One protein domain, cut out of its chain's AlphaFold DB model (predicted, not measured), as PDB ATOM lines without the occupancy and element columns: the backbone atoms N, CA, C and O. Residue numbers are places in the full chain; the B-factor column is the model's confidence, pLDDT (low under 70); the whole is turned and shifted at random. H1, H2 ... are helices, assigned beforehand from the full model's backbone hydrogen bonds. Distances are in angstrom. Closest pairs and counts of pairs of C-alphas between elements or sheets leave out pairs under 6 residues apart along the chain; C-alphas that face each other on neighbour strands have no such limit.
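This is residues 12 to 87 of the 89 residues of the protein "DNA-binding protein" of Bacteroidetes bacterium (UniProt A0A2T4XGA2). Four helices are strung out along the chain in an open, hollow ring: H3, the longest, makes one side with nothing packed on it, H2 and H4 make other sides, and the middle is empty. H1 and H2 make the one pair that touches, and the end of H4 comes round towards the link between them, leaving the ring nearly closed. The printed part has 76 residues with four named helices, in the order H1, H2, H3, H4, and no named strand; the class is all helix. The whole is only just loose, close to extended, with a radius of gyration of the C-alphas of 16.7 A and spans of 43 by 34 by 22 A.

H3 is residues 53 to 69, 24.6 A long from first to last C-alpha, with C-alpha 53 at (-30.569, 137.963, 21.834). H2 is residues 28 to 41, 19.6 A long. H1, residues 12 to 23, is 16.7 A long and begins at C-alpha 12 (-51.401, 146.910, 38.514). H4, residues 77 to 86, is 14.3 A long and ends at C-alpha 86 (-61.715, 127.587, 17.744).

H3 touches no helix, and H4 touches no helix. H2 touches H1 with residues 28 to 32 alone, and H1 touches H2 with residues 17 to 21 alone. Their closest C-alphas, those of Ala 21 and Val 28, are 5.5 A apart. Their lines stand about perpendicular, at 84 degrees. H2 and H4 are apart. In H1, H2, H3 and H4 every O i to N i+4 pair is within hydrogen-bond range.

The C-alphas farthest apart, those of Glu 12 and Gln 72, are 45.1 A apart. Residues 36 to 83 stand free. The printed part has no cut. The link from H2 to H3, 11 residues, is long. The mean pLDDT of the printed part is 76.5; residues 41 to 51, 66 to 75 and 87 are under 70.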
ATOM      1  N   GLU A  12     -52.138 146.888  39.780       94.81
ATOM      2  CA  GLU A  12     -51.401 146.910  38.514       94.81
ATOM      3  C   GLU A  12     -51.169 145.510  37.939       94.81
ATOM      4  O   GLU A  12     -51.217 145.311  36.726       94.81
ATOM      5  N   LEU A  13     -50.920 144.522  38.805       93.19
ATOM      6  CA  LEU A  13     -50.732 143.140  38.377       93.19
ATOM      7  C   LEU A  13     -52.046 142.561  37.857       93.19
ATOM      8  O   LEU A  13     -52.050 141.923  36.807       93.19
ATOM      9  N   TYR A  14     -53.154 142.822  38.550       94.44
ATOM     10  CA  TYR A  14     -54.472 142.391  38.094       94.44
ATOM     11  C   TYR A  14     -54.820 142.996  36.727       94.44
ATOM     12  O   TYR A  14     -55.211 142.262  35.823       94.44
ATOM     13  N   GLY A  15     -54.566 144.296  36.530       94.88
ATOM     14  CA  GLY A  15     -54.783 144.965  35.241       94.88
ATOM     15  C   GLY A  15     -53.994 144.326  34.093       94.88
ATOM     16  O   GLY A  15     -54.556 144.037  33.039       94.88
ATOM     17  N   LYS A  16     -52.715 143.989  34.315       94.38
ATOM     18  CA  LYS A  16     -51.899 143.272  33.316       94.38
ATOM     19  C   LYS A  16     -52.468 141.893  32.975       94.38
ATOM     20  O   LYS A  16     -52.380 141.460  31.826       94.38
ATOM     21  N   ILE A  17     -53.027 141.184  33.958       93.88
ATOM     22  CA  ILE A  17     -53.668 139.883  33.729       93.88
ATOM     23  C   ILE A  17     -54.946 140.065  32.904       93.88
ATOM     24  O   ILE A  17     -55.154 139.308  31.960       93.88
ATOM     25  N   GLU A  18     -55.766 141.080  33.188       93.69
ATOM     26  CA  GLU A  18     -56.969 141.369  32.397       93.69
ATOM     27  C   GLU A  18     -56.653 141.728  30.944       93.69
ATOM     28  O   GLU A  18     -57.313 141.235  30.028       93.69
ATOM     29  N   GLU A  19     -55.641 142.566  30.713       94.81
ATOM     30  CA  GLU A  19     -55.206 142.931  29.362       94.81
ATOM     31  C   GLU A  19     -54.762 141.704  28.571       94.81
ATOM     32  O   GLU A  19     -55.194 141.504  27.433       94.81
ATOM     33  N   ARG A  20     -53.952 140.835  29.187       93.06
ATOM     34  CA  ARG A  20     -53.515 139.577  28.570       93.06
ATOM     35  C   ARG A  20     -54.678 138.634  28.309       93.06
ATOM     36  O   ARG A  20     -54.760 138.071  27.221       93.06
ATOM     37  N   ALA A  21     -55.589 138.496  29.269       91.25
ATOM     38  CA  ALA A  21     -56.781 137.669  29.128       91.25
ATOM     39  C   ALA A  21     -57.629 138.128  27.928       91.25
ATOM     40  O   ALA A  21     -58.004 137.303  27.095       91.25
ATOM     41  N   LYS A  22     -57.834 139.445  27.764       90.31
ATOM     42  CA  LYS A  22     -58.505 140.029  26.589       90.31
ATOM     43  C   LYS A  22     -57.746 139.743  25.294       90.31
ATOM     44  O   LYS A  22     -58.352 139.273  24.338       90.31
ATOM     45  N   ALA A  23     -56.430 139.964  25.265       88.81
ATOM     46  CA  ALA A  23     -55.607 139.703  24.080       88.81
ATOM     47  C   ALA A  23     -55.633 138.223  23.654       88.81
ATOM     48  O   ALA A  23     -55.579 137.912  22.466       88.81
ATOM     49  N   ASN A  24     -55.741 137.315  24.626       84.56
ATOM     50  CA  ASN A  24     -55.806 135.874  24.406       84.56
ATOM     51  C   ASN A  24     -57.240 135.341  24.227       84.56
ATOM     52  O   ASN A  24     -57.398 134.135  24.047       84.56
ATOM     53  N   ASN A  25     -58.271 136.198  24.271       89.31
ATOM     54  CA  ASN A  25     -59.692 135.820  24.259       89.31
ATOM     55  C   ASN A  25     -60.049 134.763  25.323       89.31
ATOM     56  O   ASN A  25     -60.755 133.791  25.053       89.31
ATOM     57  N   ARG A  26     -59.534 134.931  26.545       87.25
ATOM     58  CA  ARG A  26     -59.734 134.021  27.683       87.25
ATOM     59  C   ARG A  26     -60.336 134.762  28.873       87.25
ATOM     60  O   ARG A  26     -60.192 135.974  29.011       87.25
ATOM     61  N   SER A  27     -60.995 134.019  29.764       94.25
ATOM     62  CA  SER A  27     -61.368 134.559  31.075       94.25
ATOM     63  C   SER A  27     -60.116 134.790  31.927       94.25
ATOM     64  O   SER A  27     -59.115 134.090  31.760       94.25
ATOM     65  N   VAL A  28     -60.185 135.712  32.890       92.06
ATOM     66  CA  VAL A  28     -59.092 135.957  33.850       92.06
ATOM     67  C   VAL A  28     -58.707 134.673  34.590       92.06
ATOM     68  O   VAL A  28     -57.527 134.384  34.752       92.06
ATOM     69  N   ASN A  29     -59.690 133.856  34.976       91.94
ATOM     70  CA  ASN A  29     -59.442 132.575  35.635       91.94
ATOM     71  C   ASN A  29     -58.637 131.618  34.739       91.94
ATOM     72  O   ASN A  29     -57.643 131.040  35.172       91.94
ATOM     73  N   THR A  30     -59.030 131.486  33.471       90.44
ATOM     74  CA  THR A  30     -58.324 130.635  32.504       90.44
ATOM     75  C   THR A  30     -56.919 131.162  32.201       90.44
ATOM     76  O   THR A  30     -55.997 130.368  32.054       90.44
ATOM     77  N   GLU A  31     -56.720 132.484  32.154       93.12
ATOM     78  CA  GLU A  31     -55.384 133.081  31.992       93.12
ATOM     79  C   GLU A  31     -54.492 132.809  33.213       93.12
ATOM     80  O   GLU A  31     -53.319 132.477  33.047       93.12
ATOM     81  N   ILE A  32     -55.035 132.883  34.435       92.44
ATOM     82  CA  ILE A  32     -54.299 132.536  35.661       92.44
ATOM     83  C   ILE A  32     -53.889 131.060  35.638       92.44
ATOM     84  O   ILE A  32     -52.732 130.752  35.922       92.44
ATOM     85  N   ILE A  33     -54.796 130.156  35.254       90.38
ATOM     86  CA  ILE A  33     -54.485 128.727  35.108       90.38
ATOM     87  C   ILE A  33     -53.372 128.529  34.074       90.38
ATOM     88  O   ILE A  33     -52.370 127.897  34.393       90.38
ATOM     89  N   ALA A  34     -53.480 129.143  32.894       86.50
ATOM     90  CA  ALA A  34     -52.458 129.041  31.852       86.50
ATOM     91  C   ALA A  34     -51.090 129.582  32.314       86.50
ATOM     92  O   ALA A  34     -50.046 129.013  31.989       86.50
ATOM     93  N   CYS A  35     -51.072 130.663  33.101       87.25
ATOM     94  CA  CYS A  35     -49.843 131.186  33.697       87.25
ATOM     95  C   CYS A  35     -49.216 130.186  34.679       87.25
ATOM     96  O   CYS A  35     -48.003 129.975  34.642       87.25
ATOM     97  N   LEU A  36     -50.031 129.557  35.531       88.06
ATOM     98  CA  LEU A  36     -49.575 128.537  36.476       88.06
ATOM     99  C   LEU A  36     -49.051 127.298  35.746       88.06
ATOM    100  O   LEU A  36     -47.954 126.842  36.053       88.06
ATOM    101  N   GLU A  37     -49.774 126.810  34.738       86.31
ATOM    102  CA  GLU A  37     -49.356 125.683  33.903       86.31
ATOM    103  C   GLU A  37     -48.023 125.964  33.215       86.31
ATOM    104  O   GLU A  37     -47.124 125.129  33.254       86.31
ATOM    105  N   HIS A  38     -47.845 127.157  32.642       82.25
ATOM    106  CA  HIS A  38     -46.569 127.549  32.053       82.25
ATOM    107  C   HIS A  38     -45.438 127.596  33.083       82.25
ATOM    108  O   HIS A  38     -44.333 127.134  32.789       82.25
ATOM    109  N   ALA A  39     -45.689 128.131  34.278       81.75
ATOM    110  CA  ALA A  39     -44.692 128.176  35.341       81.75
ATOM    111  C   ALA A  39     -44.287 126.763  35.801       81.75
ATOM    112  O   ALA A  39     -43.102 126.495  35.981       81.75
ATOM    113  N   THR A  40     -45.243 125.836  35.920       76.94
ATOM    114  CA  THR A  40     -44.988 124.473  36.412       76.94
ATOM    115  C   THR A  40     -44.465 123.519  35.339       76.94
ATOM    116  O   THR A  40     -43.545 122.750  35.599       76.94
ATOM    117  N   ALA A  41     -45.019 123.559  34.123       67.69
ATOM    118  CA  ALA A  41     -44.680 122.635  33.035       67.69
ATOM    119  C   ALA A  41     -43.266 122.853  32.508       67.69
ATOM    120  O   ALA A  41     -42.649 121.962  31.931       67.69
ATOM    121  N   THR A  42     -42.748 124.062  32.678       56.22
ATOM    122  CA  THR A  42     -41.456 124.403  32.116       56.22
ATOM    123  C   THR A  42     -40.296 123.993  33.017       56.22
ATOM    124  O   THR A  42     -39.156 124.054  32.565       56.22
ATOM    125  N   GLY A  43     -40.553 123.574  34.269       50.72
ATOM    126  CA  GLY A  43     -39.499 123.319  35.262       50.72
ATOM    127  C   GLY A  43     -38.538 124.507  35.415       50.72
ATOM    128  O   GLY A  43     -37.409 124.345  35.877       50.72
ATOM    129  N   ARG A  44     -38.953 125.690  34.937       47.75
ATOM    130  CA  ARG A  44     -38.112 126.869  34.806       47.75
ATOM    131  C   ARG A  44     -38.058 127.511  36.168       47.75
ATOM    132  O   ARG A  44     -39.001 128.164  36.599       47.75
ATOM    133  N   ASP A  45     -36.921 127.322  36.807       48.78
ATOM    134  CA  ASP A  45     -36.461 128.179  37.880       48.78
ATOM    135  C   ASP A  45     -36.633 129.648  37.424       48.78
ATOM    136  O   ASP A  45     -36.013 130.037  36.424       48.78
ATOM    137  N   PRO A  46     -37.508 130.456  38.055       50.00
ATOM    138  CA  PRO A  46     -37.824 131.811  37.591       50.00
ATOM    139  C   PRO A  46     -36.587 132.724  37.520       50.00
ATOM    140  O   PRO A  46     -36.591 133.723  36.806       50.00
ATOM    141  N   VAL A  47     -35.497 132.331  38.184       47.56
ATOM    142  CA  VAL A  47     -34.181 132.986  38.167       47.56
ATOM    143  C   VAL A  47     -33.422 132.790  36.835       47.56
ATOM    144  O   VAL A  47     -32.512 133.555  36.523       47.56
ATOM    145  N   LYS A  48     -33.788 131.804  36.001       44.22
ATOM    146  CA  LYS A  48     -33.044 131.416  34.780       44.22
ATOM    147  C   LYS A  48     -33.621 131.941  33.465       44.22
ATOM    148  O   LYS A  48     -33.212 131.482  32.398       44.22
ATOM    149  N   ILE A  49     -34.542 132.904  33.490       52.72
ATOM    150  CA  ILE A  49     -35.006 133.566  32.259       52.72
ATOM    151  C   ILE A  49     -33.951 134.589  31.821       52.72
ATOM    152  O   ILE A  49     -34.128 135.795  31.926       52.72
ATOM    153  N   GLN A  50     -32.824 134.091  31.327       52.09
ATOM    154  CA  GLN A  50     -31.889 134.869  30.525       52.09
ATOM    155  C   GLN A  50     -32.007 134.362  29.093       52.09
ATOM    156  O   GLN A  50     -31.166 133.619  28.604       52.09
ATOM    157  N   THR A  51     -33.114 134.701  28.431       60.22
ATOM    158  CA  THR A  51     -33.193 134.524  26.980       60.22
ATOM    159  C   THR A  51     -32.257 135.547  26.358       60.22
ATOM    160  O   THR A  51     -32.496 136.751  26.458       60.22
ATOM    161  N   THR A  52     -31.168 135.084  25.756       71.62
ATOM    162  CA  THR A  52     -30.207 135.988  25.128       71.62
ATOM    163  C   THR A  52     -30.717 136.426  23.749       71.62
ATOM    164  O   THR A  52     -31.506 135.714  23.117       71.62
ATOM    165  N   PRO A  53     -30.254 137.568  23.209       74.44
ATOM    166  CA  PRO A  53     -30.569 137.963  21.834       74.44
ATOM    167  C   PRO A  53     -30.216 136.887  20.792       74.44
ATOM    168  O   PRO A  53     -30.908 136.743  19.783       74.44
ATOM    169  N   ALA A  54     -29.172 136.093  21.051       77.62
ATOM    170  CA  ALA A  54     -28.772 134.979  20.197       77.62
ATOM    171  C   ALA A  54     -29.812 133.843  20.189       77.62
ATOM    172  O   ALA A  54     -30.108 133.298  19.125       77.62
ATOM    173  N   ASP A  55     -30.422 133.534  21.336       77.31
ATOM    174  CA  ASP A  55     -31.482 132.522  21.432       77.31
ATOM    175  C   ASP A  55     -32.730 132.947  20.653       77.31
ATOM    176  O   ASP A  55     -33.327 132.145  19.931       77.31
ATOM    177  N   ILE A  56     -33.081 134.235  20.730       78.38
ATOM    178  CA  ILE A  56     -34.193 134.822  19.969       78.38
ATOM    179  C   ILE A  56     -33.920 134.710  18.465       78.38
ATOM    180  O   ILE A  56     -34.790 134.271  17.709       78.38
ATOM    181  N   LEU A  57     -32.709 135.065  18.018       84.75
ATOM    182  CA  LEU A  57     -32.319 134.968  16.609       84.75
ATOM    183  C   LEU A  57     -32.356 133.525  16.101       84.75
ATOM    184  O   LEU A  57     -32.899 133.272  15.022       84.75
ATOM    185  N   LYS A  58     -31.837 132.576  16.885       83.19
ATOM    186  CA  LYS A  58     -31.854 131.146  16.551       83.19
ATOM    187  C   LYS A  58     -33.285 130.628  16.413       83.19
ATOM    188  O   LYS A  58     -33.601 129.942  15.439       83.19
ATOM    189  N   GLN A  59     -34.169 131.013  17.332       81.94
ATOM    190  CA  GLN A  59     -35.579 130.637  17.282       81.94
ATOM    191  C   GLN A  59     -36.293 131.252  16.071       81.94
ATOM    192  O   GLN A  59     -37.028 130.562  15.362       81.94
ATOM    193  N   ALA A  60     -36.038 132.527  15.771       82.88
ATOM    194  CA  ALA A  60     -36.610 133.198  14.607       82.88
ATOM    195  C   ALA A  60     -36.162 132.546  13.286       82.88
ATOM    196  O   ALA A  60     -36.973 132.355  12.378       82.88
ATOM    197  N   GLN A  61     -34.885 132.167  13.175       85.06
ATOM    198  CA  GLN A  61     -34.358 131.445  12.013       85.06
ATOM    199  C   GLN A  61     -34.992 130.057  11.867       85.06
ATOM    200  O   GLN A  61     -35.391 129.685  10.761       85.06
ATOM    201  N   TYR A  62     -35.135 129.320  12.974       83.94
ATOM    202  CA  TYR A  62     -35.811 128.024  12.995       83.94
ATOM    203  C   TYR A  62     -37.245 128.139  12.466       83.94
ATOM    204  O   TYR A  62     -37.603 127.434  11.522       83.94
ATOM    205  N   ILE A  63     -38.034 129.084  12.989       81.00
ATOM    206  CA  ILE A  63     -39.418 129.319  12.554       81.00
ATOM    207  C   ILE A  63     -39.469 129.673  11.061       81.00
ATOM    208  O   ILE A  63     -40.226 129.062  10.308       81.00
ATOM    209  N   ARG A  64     -38.621 130.602  10.592       78.44
ATOM    210  CA  ARG A  64     -38.587 131.003   9.172       78.44
ATOM    211  C   ARG A  64     -38.293 129.834   8.237       78.44
ATOM    212  O   ARG A  64     -38.899 129.767   7.173       78.44
ATOM    213  N   LYS A  65     -37.387 128.925   8.613       78.25
ATOM    214  CA  LYS A  65     -37.067 127.733   7.812       78.25
ATOM    215  C   LYS A  65     -38.284 126.815   7.662       78.25
ATOM    216  O   LYS A  65     -38.541 126.344   6.561       78.25
ATOM    217  N   HIS A  66     -39.035 126.604   8.741       69.56
ATOM    218  CA  HIS A  66     -40.202 125.716   8.740       69.56
ATOM    219  C   HIS A  66     -41.396 126.338   8.009       69.56
ATOM    220  O   HIS A  66     -42.073 125.644   7.263       69.56
ATOM    221  N   ILE A  67     -41.596 127.655   8.122       68.00
ATOM    222  CA  ILE A  67     -42.628 128.363   7.350       68.00
ATOM    223  C   ILE A  67     -42.278 128.373   5.852       68.00
ATOM    224  O   ILE A  67     -43.132 128.079   5.026       68.00
ATOM    225  N   ARG A  68     -41.012 128.637   5.477       59.66
ATOM    226  CA  ARG A  68     -40.596 128.617   4.060       59.66
ATOM    227  C   ARG A  68     -40.701 127.242   3.411       59.66
ATOM    228  O   ARG A  68     -41.005 127.181   2.226       59.66
ATOM    229  N   ALA A  69     -40.454 126.173   4.163       57.88
ATOM    230  CA  ALA A  69     -40.623 124.807   3.675       57.88
ATOM    231  C   ALA A  69     -42.099 124.452   3.405       57.88
ATOM    232  O   ALA A  69     -42.361 123.601   2.565       57.88
ATOM    233  N   HIS A  70     -43.046 125.133   4.067       52.56
ATOM    234  CA  HIS A  70     -44.493 124.937   3.917       52.56
ATOM    235  C   HIS A  70     -45.189 125.956   2.996       52.56
ATOM    236  O   HIS A  70     -46.394 125.859   2.794       52.56
ATOM    237  N   ASN A  71     -44.458 126.896   2.386       50.56
ATOM    238  CA  ASN A  71     -44.999 127.956   1.515       50.56
ATOM    239  C   ASN A  71     -45.714 127.475   0.232       50.56
ATOM    240  O   ASN A  71     -46.061 128.312  -0.601       50.56
ATOM    241  N   GLN A  72     -45.922 126.172   0.036       51.91
ATOM    242  CA  GLN A  72     -46.772 125.681  -1.047       51.91
ATOM    243  C   GLN A  72     -48.267 125.724  -0.682       51.91
ATOM    244  O   GLN A  72     -49.086 125.846  -1.586       51.91
ATOM    245  N   ASP A  73     -48.603 125.781   0.612       56.12
ATOM    246  CA  ASP A  73     -49.969 125.978   1.099       56.12
ATOM    247  C   ASP A  73     -50.014 127.275   1.924       56.12
ATOM    248  O   ASP A  73     -49.758 127.296   3.130       56.12
ATOM    249  N   MET A  74     -50.262 128.410   1.259       61.19
ATOM    250  CA  MET A  74     -50.538 129.660   1.969       61.19
ATOM    251  C   MET A  74     -51.757 129.447   2.865       61.19
ATOM    252  O   MET A  74     -52.842 129.182   2.351       61.19
ATOM    253  N   LEU A  75     -51.579 129.620   4.179       66.12
ATOM    254  CA  LEU A  75     -52.681 129.651   5.141       66.12
ATOM    255  C   LEU A  75     -53.771 130.589   4.619       66.12
ATOM    256  O   LEU A  75     -53.558 131.801   4.494       66.12
ATOM    257  N   SER A  76     -54.927 130.028   4.283       72.56
ATOM    258  CA  SER A  76     -56.032 130.812   3.749       72.56
ATOM    259  C   SER A  76     -56.595 131.709   4.847       72.56
ATOM    260  O   SER A  76     -56.682 131.325   6.017       72.56
ATOM    261  N   ASN A  77     -57.090 132.891   4.473       75.12
ATOM    262  CA  ASN A  77     -57.852 133.754   5.382       75.12
ATOM    263  C   ASN A  77     -58.999 133.003   6.089       75.12
ATOM    264  O   ASN A  77     -59.393 133.375   7.195       75.12
ATOM    265  N   THR A  78     -59.540 131.952   5.468       77.06
ATOM    266  CA  THR A  78     -60.574 131.097   6.067       77.06
ATOM    267  C   THR A  78     -60.036 130.238   7.209       77.06
ATOM    268  O   THR A  78     -60.674 130.166   8.258       77.06
ATOM    269  N   GLU A  79     -58.854 129.645   7.046       76.69
ATOM    270  CA  GLU A  79     -58.204 128.799   8.055       76.69
ATOM    271  C   GLU A  79     -57.764 129.630   9.260       76.69
ATOM    272  O   GLU A  79     -57.987 129.241  10.405       76.69
ATOM    273  N   ILE A  80     -57.234 130.833   9.010       77.88
ATOM    274  CA  ILE A  80     -56.867 131.780  10.069       77.88
ATOM    275  C   ILE A  80     -58.102 132.145  10.904       77.88
ATOM    276  O   ILE A  80     -58.056 132.109  12.131       77.88
ATOM    277  N   ARG A  81     -59.232 132.453  10.253       79.56
ATOM    278  CA  ARG A  81     -60.493 132.765  10.949       79.56
ATOM    279  C   ARG A  81     -61.035 131.577  11.739       79.56
ATOM    280  O   ARG A  81     -61.512 131.769  12.853       79.56
ATOM    281  N   GLN A  82     -60.954 130.364  11.195       79.88
ATOM    282  CA  GLN A  82     -61.356 129.159  11.920       79.88
ATOM    283  C   GLN A  82     -60.489 128.928  13.159       79.88
ATOM    284  O   GLN A  82     -61.045 128.698  14.229       79.88
ATOM    285  N   ALA A  83     -59.167 129.064  13.049       78.56
ATOM    286  CA  ALA A  83     -58.258 128.915  14.182       78.56
ATOM    287  C   ALA A  83     -58.501 129.976  15.272       78.56
ATOM    288  O   ALA A  83     -58.436 129.669  16.460       78.56
ATOM    289  N   ILE A  84     -58.836 131.214  14.886       78.12
ATOM    290  CA  ILE A  84     -59.244 132.265  15.834       78.12
ATOM    291  C   ILE A  84     -60.530 131.859  16.568       78.12
ATOM    292  O   ILE A  84     -60.586 131.952  17.792       78.12
ATOM    293  N   ASN A  85     -61.544 131.382  15.837       78.75
ATOM    294  CA  ASN A  85     -62.845 131.013  16.403       78.75
ATOM    295  C   ASN A  85     -62.794 129.757  17.283       78.75
ATOM    296  O   ASN A  85     -63.542 129.658  18.251       78.75
ATOM    297  N   GLN A  86     -61.932 128.797  16.947       77.75
ATOM    298  CA  GLN A  86     -61.715 127.587  17.744       77.75
ATOM    299  C   GLN A  86     -60.957 127.880  19.045       77.75
ATOM    300  O   GLN A  86     -60.982 127.063  19.964       77.75
ATOM    301  N   GLY A  87     -60.325 129.054  19.143       62.34
ATOM    302  CA  GLY A  87     -59.475 129.413  20.266       62.34
ATOM    303  C   GLY A  87     -58.207 128.557  20.322       62.34
ATOM    304  O   GLY A  87     -58.003 127.618  19.555       62.34
TER     305      GLY A  87